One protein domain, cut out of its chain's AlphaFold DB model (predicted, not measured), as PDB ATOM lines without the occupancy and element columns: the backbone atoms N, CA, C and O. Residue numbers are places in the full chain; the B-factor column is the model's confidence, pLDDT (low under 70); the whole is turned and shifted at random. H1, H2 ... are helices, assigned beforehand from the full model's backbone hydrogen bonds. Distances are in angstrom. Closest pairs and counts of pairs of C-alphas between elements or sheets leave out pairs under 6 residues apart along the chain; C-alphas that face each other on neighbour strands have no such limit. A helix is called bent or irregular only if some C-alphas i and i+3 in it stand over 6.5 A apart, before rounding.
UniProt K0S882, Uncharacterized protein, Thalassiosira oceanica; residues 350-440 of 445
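What this domain is: This is residues 350 to 440 of the 445 residues of an uncharacterized protein of Thalassiosira oceanica (UniProt K0S882). What shape does the printed part have? Two long helices, H4 and H6, make the two long sides of an elongated helical body, and H1 joins them at one end. H2 packs across H4, little H3 sits between H4 and H6, and a long loop with the short H5 extends to the far end. What is it built of? The 91 printed residues hold six named helices, H1 to H6 in chain order, and no named strand; the class is all helix. How compact is it? It is only just compact, close to loose, with a radius of gyration of the C-alphas of 14.5 A and spans of 45 by 25 by 20 A.

Where its parts are: Where do the first helices lie? H1 is residues 350 to 356, 9.8 A long, from C-alpha 350 at (19.920, 57.794, -14.903). H2 is residues 361 to 367, 10.4 A, and H3 is residues 371 to 374, only just irregular, with C-alphas 371 and 374 6.7 A apart. Where are the later ones? H4 is residues 381 to 394, 19.4 A, from C-alpha 381 at (32.134, 54.969, -17.608). H5 is residues 412 to 416, 6.8 A, and H6 is residues 426 to 439, 20.5 A, to C-alpha 439 at (21.055, 56.910, -23.966). H6 is neither bent nor irregular, but only just: C-alphas 426 and 429 are 6.1 A apart.

How they stand to each other: What does H1 touch? It touches residues 381 to 384 of H4 alone, at a shallow tilt of 30 degrees, the same way; the closest C-alphas are those of Ala 355 and Asp 381, 5.6 A. It touches residues 435 to 439 of H6 alone, at a steep tilt of 62 degrees, opposite ways; the closest C-alphas are those of Gly 353 and Gly 439, 4.8 A. How do the others stand? H2 touches H4, about perpendicular at 76 degrees, the closest C-alphas being those of Asn 366 and Gly 391, 4.3 A. H3 is close to H6 but not clearly touching, at 6.3 A between the C-alphas of Ser 374 and Gln 427, while H4 and H6 are apart. What do the backbones show? Every O i to N i+4 pair is within hydrogen-bond range in H1, H4 and H5, against 9 of 10 in H6 and 1 of 3 in H2, where 3 of 4 O i to N i+3 pairs are. H3 is too short for an O i to N i+4 pair.

The domain as a whole: How far does it reach? The two C-alphas farthest apart, those of Tyr 350 and Gln 417, are 45.7 A apart, and the printed part has no cut. Which link is long? The link from H4 to H5, residues 395 to 411, is long. Where is confidence low? Residues 373 to 374 and 396 to 428 are under 70, and the mean pLDDT of the printed part is 73.3.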
ATOM      1  N   TYR A 350      19.596  56.385 -14.710       81.50
ATOM      2  CA  TYR A 350      19.920  57.794 -14.903       81.50
ATOM      3  C   TYR A 350      21.433  58.009 -14.955       81.50
ATOM      4  O   TYR A 350      21.935  58.643 -15.884       81.50
ATOM      5  N   LEU A 351      22.174  57.429 -14.004       85.56
ATOM      6  CA  LEU A 351      23.640  57.487 -14.013       85.56
ATOM      7  C   LEU A 351      24.214  56.808 -15.258       85.56
ATOM      8  O   LEU A 351      25.160  57.319 -15.856       85.56
ATOM      9  N   LEU A 352      23.604  55.700 -15.681       86.25
ATOM     10  CA  LEU A 352      23.984  55.015 -16.906       86.25
ATOM     11  C   LEU A 352      23.731  55.876 -18.152       86.25
ATOM     12  O   LEU A 352      24.618  55.992 -18.992       86.25
ATOM     13  N   GLY A 353      22.559  56.507 -18.271       85.44
ATOM     14  CA  GLY A 353      22.264  57.413 -19.384       85.44
ATOM     15  C   GLY A 353      23.219  58.605 -19.431       85.44
ATOM     16  O   GLY A 353      23.765  58.929 -20.486       85.44
ATOM     17  N   ALA A 354      23.522  59.196 -18.272       88.06
ATOM     18  CA  ALA A 354      24.520  60.255 -18.156       88.06
ATOM     19  C   ALA A 354      25.923  59.789 -18.585       88.06
ATOM     20  O   ALA A 354      26.629  60.543 -19.253       88.06
ATOM     21  N   ALA A 355      26.317  58.557 -18.244       89.44
ATOM     22  CA  ALA A 355      27.581  57.969 -18.682       89.44
ATOM     23  C   ALA A 355      27.618  57.740 -20.196       89.44
ATOM     24  O   ALA A 355      28.571  58.146 -20.852       89.44
ATOM     25  N   ILE A 356      26.558  57.171 -20.778       89.44
ATOM     26  CA  ILE A 356      26.444  56.953 -22.228       89.44
ATOM     27  C   ILE A 356      26.580  58.276 -22.996       89.44
ATOM     28  O   ILE A 356      27.325  58.339 -23.972       89.44
ATOM     29  N   ASN A 357      25.929  59.342 -22.520       90.00
ATOM     30  CA  ASN A 357      25.914  60.650 -23.181       90.00
ATOM     31  C   ASN A 357      27.265  61.383 -23.172       90.00
ATOM     32  O   ASN A 357      27.429  62.364 -23.897       90.00
ATOM     33  N   ARG A 358      28.252  60.916 -22.395       92.88
ATOM     34  CA  ARG A 358      29.632  61.430 -22.447       92.88
ATOM     35  C   ARG A 358      30.432  60.909 -23.643       92.88
ATOM     36  O   ARG A 358      31.513  61.429 -23.917       92.88
ATOM     37  N   TYR A 359      29.919  59.906 -24.354       92.31
ATOM     38  CA  TYR A 359      30.570  59.294 -25.508       92.31
ATOM     39  C   TYR A 359      29.859  59.670 -26.801       92.31
ATOM     40  O   TYR A 359      28.632  59.699 -26.877       92.31
ATOM     41  N   ASN A 360      30.627  59.901 -27.864       92.31
ATOM     42  CA  ASN A 360      30.023  60.107 -29.175       92.31
ATOM     43  C   ASN A 360      29.541  58.775 -29.783       92.31
ATOM     44  O   ASN A 360      30.061  57.691 -29.500       92.31
ATOM     45  N   VAL A 361      28.568  58.870 -30.690       88.94
ATOM     46  CA  VAL A 361      27.950  57.718 -31.365       88.94
ATOM     47  C   VAL A 361      28.982  56.833 -32.075       88.94
ATOM     48  O   VAL A 361      28.879  55.606 -32.043       88.94
ATOM     49  N   THR A 362      30.002  57.429 -32.698       89.38
ATOM     50  CA  THR A 362      31.062  56.692 -33.406       89.38
ATOM     51  C   THR A 362      31.856  55.788 -32.466       89.38
ATOM     52  O   THR A 362      32.207  54.664 -32.839       89.38
ATOM     53  N   GLU A 363      32.122  56.240 -31.241       90.94
ATOM     54  CA  GLU A 363      32.794  55.440 -30.223       90.94
ATOM     55  C   GLU A 363      31.907  54.324 -29.693       90.94
ATOM     56  O   GLU A 363      32.352  53.174 -29.650       90.94
ATOM     57  N   LEU A 364      30.649  54.634 -29.384       89.69
ATOM     58  CA  LEU A 364      29.670  53.659 -28.902       89.69
ATOM     59  C   LEU A 364      29.422  52.536 -29.916       89.69
ATOM     60  O   LEU A 364      29.299  51.373 -29.529       89.69
ATOM     61  N   LYS A 365      29.467  52.830 -31.223       86.38
ATOM     62  CA  LYS A 365      29.400  51.805 -32.282       86.38
ATOM     63  C   LYS A 365      30.511  50.756 -32.174       86.38
ATOM     64  O   LYS A 365      30.321  49.643 -32.662       86.38
ATOM     65  N   ASN A 366      31.652  51.053 -31.542       87.31
ATOM     66  CA  ASN A 366      32.702  50.051 -31.347       87.31
ATOM     67  C   ASN A 366      32.261  48.939 -30.381       87.31
ATOM     68  O   ASN A 366      32.653  47.794 -30.580       87.31
ATOM     69  N   ILE A 367      31.387  49.224 -29.410       87.50
ATOM     70  CA  ILE A 367      30.893  48.231 -28.436       87.50
ATOM     71  C   ILE A 367      30.250  47.030 -29.138       87.50
ATOM     72  O   ILE A 367      30.437  45.892 -28.709       87.50
ATOM     73  N   LEU A 368      29.581  47.265 -30.272       81.56
ATOM     74  CA  LEU A 368      28.936  46.228 -31.084       81.56
ATOM     75  C   LEU A 368      29.906  45.161 -31.607       81.56
ATOM     76  O   LEU A 368      29.477  44.064 -31.957       81.56
ATOM     77  N   TYR A 369      31.200  45.473 -31.671       80.12
ATOM     78  CA  TYR A 369      32.224  44.537 -32.119       80.12
ATOM     79  C   TYR A 369      32.773  43.687 -30.961       80.12
ATOM     80  O   TYR A 369      33.311  42.610 -31.204       80.12
ATOM     81  N   CYS A 370      32.610  44.107 -29.700       81.88
ATOM     82  CA  CYS A 370      33.153  43.408 -28.536       81.88
ATOM     83  C   CYS A 370      32.412  42.075 -28.255       81.88
ATOM     84  O   CYS A 370      31.260  42.098 -27.832       81.88
ATOM     85  N   PRO A 371      33.028  40.881 -28.401       72.50
ATOM     86  CA  PRO A 371      32.293  39.611 -28.266       72.50
ATOM     87  C   PRO A 371      31.680  39.337 -26.880       72.50
ATOM     88  O   PRO A 371      30.556  38.824 -26.799       72.50
ATOM     89  N   PRO A 372      32.375  39.643 -25.763       70.38
ATOM     90  CA  PRO A 372      31.824  39.405 -24.430       70.38
ATOM     91  C   PRO A 372      30.646  40.303 -24.042       70.38
ATOM     92  O   PRO A 372      29.996  40.026 -23.035       70.38
ATOM     93  N   ALA A 373      30.354  41.333 -24.838       59.53
ATOM     94  CA  ALA A 373      29.255  42.274 -24.632       59.53
ATOM     95  C   ALA A 373      27.916  41.541 -24.420       59.53
ATOM     96  O   ALA A 373      27.094  41.883 -23.580       59.53
ATOM     97  N   SER A 374      27.757  40.377 -25.042       56.94
ATOM     98  CA  SER A 374      26.586  39.519 -24.849       56.94
ATOM     99  C   SER A 374      26.302  39.020 -23.418       56.94
ATOM    100  O   SER A 374      25.203  38.507 -23.199       56.94
ATOM    101  N   ARG A 375      27.240  39.109 -22.461       70.38
ATOM    102  CA  ARG A 375      27.087  38.509 -21.116       70.38
ATOM    103  C   ARG A 375      26.881  39.505 -19.981       70.38
ATOM    104  O   ARG A 375      26.169  39.176 -19.037       70.38
ATOM    105  N   ILE A 376      27.521  40.669 -20.038       78.12
ATOM    106  CA  ILE A 376      27.464  41.686 -18.981       78.12
ATOM    107  C   ILE A 376      27.349  43.040 -19.671       78.12
ATOM    108  O   ILE A 376      28.274  43.441 -20.369       78.12
ATOM    109  N   MET A 377      26.228  43.734 -19.495       81.69
ATOM    110  CA  MET A 377      26.079  45.081 -20.048       81.69
ATOM    111  C   MET A 377      27.012  46.056 -19.316       81.69
ATOM    112  O   MET A 377      27.196  45.895 -18.107       81.69
ATOM    113  N   PRO A 378      27.595  47.048 -20.011       87.94
ATOM    114  CA  PRO A 378      28.270  48.145 -19.331       87.94
ATOM    115  C   PRO A 378      27.284  48.884 -18.421       87.94
ATOM    116  O   PRO A 378      26.091  48.950 -18.715       87.94
ATOM    117  N   TYR A 379      27.772  49.416 -17.308       88.50
ATOM    118  CA  TYR A 379      26.937  50.046 -16.281       88.50
ATOM    119  C   TYR A 379      27.543  51.328 -15.687       88.50
ATOM    120  O   TYR A 379      26.886  51.989 -14.891       88.50
ATOM    121  N   ASP A 380      28.765  51.692 -16.078       90.31
ATOM    122  CA  ASP A 380      29.479  52.908 -15.673       90.31
ATOM    123  C   ASP A 380      30.482  53.337 -16.767       90.31
ATOM    124  O   ASP A 380      30.675  52.620 -17.752       90.31
ATOM    125  N   ASP A 381      31.145  54.490 -16.621       92.12
ATOM    126  CA  ASP A 381      32.134  54.969 -17.608       92.12
ATOM    127  C   ASP A 381      33.294  53.992 -17.809       92.12
ATOM    128  O   ASP A 381      33.761  53.797 -18.931       92.12
ATOM    129  N   CYS A 382      33.748  53.339 -16.734       91.38
ATOM    130  CA  CYS A 382      34.846  52.378 -16.797       91.38
ATOM    131  C   CYS A 382      34.491  51.208 -17.714       91.38
ATOM    132  O   CYS A 382      35.240  50.864 -18.628       91.38
ATOM    133  N   THR A 383      33.332  50.598 -17.498       91.25
ATOM    134  CA  THR A 383      32.864  49.477 -18.304       91.25
ATOM    135  C   THR A 383      32.500  49.925 -19.714       91.25
ATOM    136  O   THR A 383      32.915  49.253 -20.654       91.25
ATOM    137  N   ILE A 384      31.833  51.071 -19.913       93.00
ATOM    138  CA  ILE A 384      31.562  51.614 -21.259       93.00
ATOM    139  C   ILE A 384      32.873  51.787 -22.037       93.00
ATOM    140  O   ILE A 384      33.004  51.241 -23.135       93.00
ATOM    141  N   GLN A 385      33.870  52.462 -21.461       95.00
ATOM    142  CA  GLN A 385      35.172  52.659 -22.100       95.00
ATOM    143  C   GLN A 385      35.880  51.335 -22.386       95.00
ATOM    144  O   GLN A 385      36.421  51.155 -23.474       95.00
ATOM    145  N   GLN A 386      35.856  50.383 -21.453       93.00
ATOM    146  CA  GLN A 386      36.466  49.070 -21.651       93.00
ATOM    147  C   GLN A 386      35.796  48.301 -22.799       93.00
ATOM    148  O   GLN A 386      36.471  47.647 -23.597       93.00
ATOM    149  N   TYR A 387      34.472  48.407 -22.929       91.44
ATOM    150  CA  TYR A 387      33.719  47.849 -24.047       91.44
ATOM    151  C   TYR A 387      34.036  48.552 -25.370       91.44
ATOM    152  O   TYR A 387      34.174  47.877 -26.393       91.44
ATOM    153  N   ILE A 388      34.216  49.877 -25.361       92.00
ATOM    154  CA  ILE A 388      34.697  50.640 -26.519       92.00
ATOM    155  C   ILE A 388      36.100  50.172 -26.903       92.00
ATOM    156  O   ILE A 388      36.334  49.918 -28.078       92.00
ATOM    157  N   ASN A 389      37.019  50.015 -25.949       92.06
ATOM    158  CA  ASN A 389      38.399  49.590 -26.189       92.06
ATOM    159  C   ASN A 389      38.464  48.153 -26.705       92.06
ATOM    160  O   ASN A 389      39.151  47.886 -27.684       92.06
ATOM    161  N   CYS A 390      37.675  47.248 -26.124       88.56
ATOM    162  CA  CYS A 390      37.440  45.910 -26.659       88.56
ATOM    163  C   CYS A 390      36.923  45.976 -28.097       88.56
ATOM    164  O   CYS A 390      37.440  45.294 -28.971       88.56
ATOM    165  N   GLY A 391      35.945  46.841 -28.355       85.69
ATOM    166  CA  GLY A 391      35.415  47.132 -29.675       85.69
ATOM    167  C   GLY A 391      36.458  47.640 -30.667       85.69
ATOM    168  O   GLY A 391      36.546  47.133 -31.774       85.69
ATOM    169  N   LYS A 392      37.270  48.626 -30.277       85.88
ATOM    170  CA  LYS A 392      38.347  49.226 -31.082       85.88
ATOM    171  C   LYS A 392      39.428  48.196 -31.390       85.88
ATOM    172  O   LYS A 392      39.868  48.108 -32.531       85.88
ATOM    173  N   LEU A 393      39.794  47.395 -30.389       79.81
ATOM    174  CA  LEU A 393      40.709  46.274 -30.548       79.81
ATOM    175  C   LEU A 393      40.155  45.308 -31.596       79.81
ATOM    176  O   LEU A 393      40.893  44.887 -32.482       79.81
ATOM    177  N   VAL A 394      38.850  45.005 -31.524       76.00
ATOM    178  CA  VAL A 394      38.241  43.943 -32.329       76.00
ATOM    179  C   VAL A 394      37.593  44.337 -33.652       76.00
ATOM    180  O   VAL A 394      37.204  43.479 -34.447       76.00
ATOM    181  N   LYS A 395      37.447  45.632 -33.892       74.94
ATOM    182  CA  LYS A 395      36.796  46.150 -35.082       74.94
ATOM    183  C   LYS A 395      37.736  46.002 -36.279       74.94
ATOM    184  O   LYS A 395      38.854  46.516 -36.241       74.94
ATOM    185  N   PRO A 396      37.281  45.375 -37.372       65.25
ATOM    186  CA  PRO A 396      38.086  45.268 -38.577       65.25
ATOM    187  C   PRO A 396      38.412  46.657 -39.147       65.25
ATOM    188  O   PRO A 396      37.520  47.492 -39.315       65.25
ATOM    189  N   LYS A 397      39.690  46.902 -39.469       66.56
ATOM    190  CA  LYS A 397      40.155  48.173 -40.071       66.56
ATOM    191  C   LYS A 397      39.708  48.337 -41.530       66.56
ATOM    192  O   LYS A 397      39.652  49.452 -42.036       66.56
ATOM    193  N   SER A 398      39.368  47.240 -42.203       62.12
ATOM    194  CA  SER A 398      38.783  47.217 -43.547       62.12
ATOM    195  C   SER A 398      37.665  46.177 -43.610       62.12
ATOM    196  O   SER A 398      37.634  45.260 -42.794       62.12
ATOM    197  N   LYS A 399      36.761  46.265 -44.600       52.41
ATOM    198  CA  LYS A 399      35.619  45.332 -44.761       52.41
ATOM    199  C   LYS A 399      36.006  43.843 -44.794       52.41
ATOM    200  O   LYS A 399      35.131  42.995 -44.668       52.41
ATOM    201  N   THR A 400      37.285  43.525 -44.975       48.22
ATOM    202  CA  THR A 400      37.790  42.164 -45.153       48.22
ATOM    203  C   THR A 400      38.762  41.710 -44.068       48.22
ATOM    204  O   THR A 400      39.125  40.538 -44.067       48.22
ATOM    205  N   ASN A 401      39.206  42.580 -43.151       51.41
ATOM    206  CA  ASN A 401      40.343  42.241 -42.301       51.41
ATOM    207  C   ASN A 401      40.166  42.640 -40.829       51.41
ATOM    208  O   ASN A 401      40.472  43.764 -40.428       51.41
ATOM    209  N   LEU A 402      39.710  41.672 -40.023       54.19
ATOM    210  CA  LEU A 402      39.759  41.746 -38.561       54.19
ATOM    211  C   LEU A 402      41.229  41.807 -38.092       54.19
ATOM    212  O   LEU A 402      41.562  42.653 -37.283       54.19
ATOM    213  N   ALA A 403      42.128  40.991 -38.656       48.50
ATOM    214  CA  ALA A 403      43.519  40.812 -38.211       48.50
ATOM    215  C   ALA A 403      44.334  42.101 -38.015       48.50
ATOM    216  O   ALA A 403      45.114  42.199 -37.069       48.50
ATOM    217  N   ALA A 404      44.165  43.080 -38.909       50.78
ATOM    218  CA  ALA A 404      45.034  44.255 -38.998       50.78
ATOM    219  C   ALA A 404      44.936  45.216 -37.794       50.78
ATOM    220  O   ALA A 404      45.743  46.139 -37.670       50.78
ATOM    221  N   SER A 405      43.937  45.064 -36.916       53.56
ATOM    222  CA  SER A 405      43.838  45.841 -35.671       53.56
ATOM    223  C   SER A 405      44.588  45.231 -34.487       53.56
ATOM    224  O   SER A 405      44.855  45.959 -33.537       53.56
ATOM    225  N   TYR A 406      44.938  43.945 -34.540       58.75
ATOM    226  CA  TYR A 406      45.397  43.180 -33.369       58.75
ATOM    227  C   TYR A 406      46.857  42.792 -33.400       58.75
ATOM    228  O   TYR A 406      47.486  42.545 -32.369       58.75
ATOM    229  N   VAL A 407      47.336  42.592 -34.614       57.16
ATOM    230  CA  VAL A 407      48.666  42.106 -34.854       57.16
ATOM    231  C   VAL A 407      49.542  43.322 -35.075       57.16
ATOM    232  O   VAL A 407      49.147  44.254 -35.777       57.16
ATOM    233  N   MET A 408      50.730  43.318 -34.471       58.62
ATOM    234  CA  MET A 408      51.754  44.273 -34.881       58.62
ATOM    235  C   MET A 408      51.913  44.208 -36.411       58.62
ATOM    236  O   MET A 408      51.878  43.100 -36.955       58.62
ATOM    237  N   PRO A 409      52.076  45.350 -37.103       61.44
ATOM    238  CA  PRO A 409      52.219  45.361 -38.556       61.44
ATOM    239  C   PRO A 409      53.210  44.289 -39.044       61.44
ATOM    240  O   PRO A 409      54.340  44.240 -38.556       61.44
ATOM    241  N   GLY A 410      52.784  43.422 -39.969       56.88
ATOM    242  CA  GLY A 410      53.607  42.355 -40.554       56.88
ATOM    243  C   GLY A 410      53.288  40.909 -40.136       56.88
ATOM    244  O   GLY A 410      53.989  40.009 -40.598       56.88
ATOM    245  N   TYR A 411      52.267  40.633 -39.308       54.38
ATOM    246  CA  TYR A 411      51.800  39.245 -39.072       54.38
ATOM    247  C   TYR A 411      50.318  38.987 -39.413       54.38
ATOM    248  O   TYR A 411      49.713  38.034 -38.913       54.38
ATOM    249  N   GLU A 412      49.715  39.814 -40.262       63.28
ATOM    250  CA  GLU A 412      48.303  39.739 -40.653       63.28
ATOM    251  C   GLU A 412      47.967  38.446 -41.417       63.28
ATOM    252  O   GLU A 412      46.889  37.878 -41.230       63.28
ATOM    253  N   ASP A 413      48.896  37.922 -42.219       60.38
ATOM    254  CA  ASP A 413      48.680  36.712 -43.029       60.38
ATOM    255  C   ASP A 413      48.500  35.445 -42.175       60.38
ATOM    256  O   ASP A 413      47.696  34.569 -42.500       60.38
ATOM    257  N   LEU A 414      49.188  35.367 -41.029       58.09
ATOM    258  CA  LEU A 414      49.080  34.258 -40.069       58.09
ATOM    259  C   LEU A 414      47.685  34.163 -39.433       58.09
ATOM    260  O   LEU A 414      47.247  33.071 -39.066       58.09
ATOM    261  N   PHE A 415      46.989  35.292 -39.303       53.44
ATOM    262  CA  PHE A 415      45.624  35.353 -38.783       53.44
ATOM    263  C   PHE A 415      44.620  34.814 -39.807       53.44
ATOM    264  O   PHE A 415      43.777  33.978 -39.472       53.44
ATOM    265  N   HIS A 416      44.717  35.276 -41.060       56.03
ATOM    266  CA  HIS A 416      43.778  34.920 -42.134       56.03
ATOM    267  C   HIS A 416      43.770  33.430 -42.446       56.03
ATOM    268  O   HIS A 416      42.718  32.862 -42.731       56.03
ATOM    269  N   GLN A 417      44.921  32.774 -42.310       59.12
ATOM    270  CA  GLN A 417      45.036  31.330 -42.498       59.12
ATOM    271  C   GLN A 417      44.240  30.513 -41.465       59.12
ATOM    272  O   GLN A 417      43.931  29.351 -41.724       59.12
ATOM    273  N   LYS A 418      43.903  31.080 -40.293       58.75
ATOM    274  CA  LYS A 418      43.425  30.294 -39.143       58.75
ATOM    275  C   LYS A 418      41.926  30.370 -38.849       58.75
ATOM    276  O   LYS A 418      41.436  29.424 -38.232       58.75
ATOM    277  N   LYS A 419      41.161  31.396 -39.268       54.59
ATOM    278  CA  LYS A 419      39.691  31.409 -39.056       54.59
ATOM    279  C   LYS A 419      38.860  32.219 -40.054       54.59
ATOM    280  O   LYS A 419      39.075  33.408 -40.251       54.59
ATOM    281  N   GLY A 420      37.780  31.575 -40.511       39.59
ATOM    282  CA  GLY A 420      36.593  32.190 -41.101       39.59
ATOM    283  C   GLY A 420      35.497  32.505 -40.066       39.59
ATOM    284  O   GLY A 420      35.187  31.692 -39.193       39.59
ATOM    285  N   ASN A 421      34.947  33.716 -40.190       41.72
ATOM    286  CA  ASN A 421      33.655  34.252 -39.734       41.72
ATOM    287  C   ASN A 421      32.854  33.470 -38.677       41.72
ATOM    288  O   ASN A 421      32.142  32.520 -39.000       41.72
ATOM    289  N   ARG A 422      32.825  33.981 -37.436       44.72
ATOM    290  CA  ARG A 422      31.726  33.739 -36.481       44.72
ATOM    291  C   ARG A 422      31.461  34.972 -35.613       44.72
ATOM    292  O   ARG A 422      32.053  35.118 -34.553       44.72
ATOM    293  N   PHE A 423      30.513  35.797 -36.044       47.94
ATOM    294  CA  PHE A 423      29.726  36.667 -35.167       47.94
ATOM    295  C   PHE A 423      28.247  36.440 -35.494       47.94
ATOM    296  O   PHE A 423      27.860  36.446 -36.660       47.94
ATOM    297  N   SER A 424      27.428  36.154 -34.481       49.28
ATOM    298  CA  SER A 424      25.997  35.867 -34.646       49.28
ATOM    299  C   SER A 424      25.163  37.151 -34.597       49.28
ATOM    300  O   SER A 424      25.299  37.919 -33.647       49.28
ATOM    301  N   GLY A 425      24.250  37.342 -35.557       53.75
ATOM    302  CA  GLY A 425      23.464  38.578 -35.719       53.75
ATOM    303  C   GLY A 425      22.585  38.999 -34.529       53.75
ATOM    304  O   GLY A 425      22.373  40.188 -34.334       53.75
ATOM    305  N   ASN A 426      22.164  38.071 -33.661       64.81
ATOM    306  CA  ASN A 426      21.199  38.329 -32.574       64.81
ATOM    307  C   ASN A 426      21.735  39.212 -31.413       64.81
ATOM    308  O   ASN A 426      21.021  39.527 -30.464       64.81
ATOM    309  N   GLN A 427      23.022  39.574 -31.429       64.50
ATOM    310  CA  GLN A 427      23.662  40.390 -30.383       64.50
ATOM    311  C   GLN A 427      23.568  41.892 -30.666       64.50
ATOM    312  O   GLN A 427      23.463  42.685 -29.732       64.50
ATOM    313  N   LYS A 428      23.579  42.269 -31.949       67.44
ATOM    314  CA  LYS A 428      23.524  43.662 -32.394       67.44
ATOM    315  C   LYS A 428      22.229  44.333 -31.927       67.44
ATOM    316  O   LYS A 428      22.273  45.422 -31.363       67.44
ATOM    317  N   ASP A 429      21.106  43.636 -32.069       74.56
ATOM    318  CA  ASP A 429      19.778  44.180 -31.772       74.56
ATOM    319  C   ASP A 429      19.582  44.464 -30.279       74.56
ATOM    320  O   ASP A 429      19.032  45.502 -29.917       74.56
ATOM    321  N   LYS A 430      20.114  43.606 -29.394       75.06
ATOM    322  CA  LYS A 430      20.070  43.838 -27.938       75.06
ATOM    323  C   LYS A 430      20.796  45.118 -27.533       75.06
ATOM    324  O   LYS A 430      20.327  45.828 -26.651       75.06
ATOM    325  N   TYR A 431      21.929  45.409 -28.169       70.12
ATOM    326  CA  TYR A 431      22.682  46.629 -27.896       70.12
ATOM    327  C   TYR A 431      21.998  47.863 -28.460       70.12
ATOM    328  O   TYR A 431      21.903  48.861 -27.757       70.12
ATOM    329  N   ILE A 432      21.476  47.790 -29.685       74.62
ATOM    330  CA  ILE A 432      20.701  48.892 -30.269       74.62
ATOM    331  C   ILE A 432      19.530  49.252 -29.347       74.62
ATOM    332  O   ILE A 432      19.393  50.413 -28.973       74.62
ATOM    333  N   GLN A 433      18.762  48.257 -28.895       80.31
ATOM    334  CA  GLN A 433      17.666  48.462 -27.941       80.31
ATOM    335  C   GLN A 433      18.150  49.048 -26.609       80.31
ATOM    336  O   GLN A 433      17.481  49.895 -26.025       80.31
ATOM    337  N   TRP A 434      19.314  48.615 -26.120       79.94
ATOM    338  CA  TRP A 434      19.902  49.128 -24.885       79.94
ATOM    339  C   TRP A 434      20.292  50.611 -25.002       79.94
ATOM    340  O   TRP A 434      19.914  51.405 -24.145       79.94
ATOM    341  N   PHE A 435      20.964  51.010 -26.086       77.19
ATOM    342  CA  PHE A 435      21.327  52.411 -26.334       77.19
ATOM    343  C   PHE A 435      20.111  53.309 -26.560       77.19
ATOM    344  O   PHE A 435      20.072  54.416 -26.027       77.19
ATOM    345  N   GLN A 436      19.098  52.814 -27.272       80.94
ATOM    346  CA  GLN A 436      17.831  53.525 -27.447       80.94
ATOM    347  C   GLN A 436      17.112  53.721 -26.107       80.94
ATOM    348  O   GLN A 436      16.594  54.796 -25.838       80.94
ATOM    349  N   LYS A 437      17.114  52.699 -25.240       80.50
ATOM    350  CA  LYS A 437      16.430  52.753 -23.944       80.50
ATOM    351  C   LYS A 437      17.106  53.686 -22.936       80.50
ATOM    352  O   LYS A 437      16.399  54.340 -22.178       80.50
ATOM    353  N   TYR A 438      18.438  53.678 -22.863       77.62
ATOM    354  CA  TYR A 438      19.171  54.350 -21.780       77.62
ATOM    355  C   TYR A 438      19.904  55.625 -22.205       77.62
ATOM    356  O   TYR A 438      20.100  56.495 -21.366       77.62
ATOM    357  N   GLY A 439      20.314  55.745 -23.469       71.62
ATOM    358  CA  GLY A 439      21.055  56.910 -23.966       71.62
ATOM    359  C   GLY A 439      20.243  57.859 -24.843       71.62
ATOM    360  O   GLY A 439      20.748  58.919 -25.177       71.62
ATOM    361  N   ASP A 440      19.029  57.483 -25.262       78.12
ATOM    362  CA  ASP A 440      18.308  58.163 -26.355       78.12
ATOM    363  C   ASP A 440      19.160  58.255 -27.647       78.12
ATOM    364  O   ASP A 440      19.103  59.206 -28.423       78.12
TER     365      ASP A 440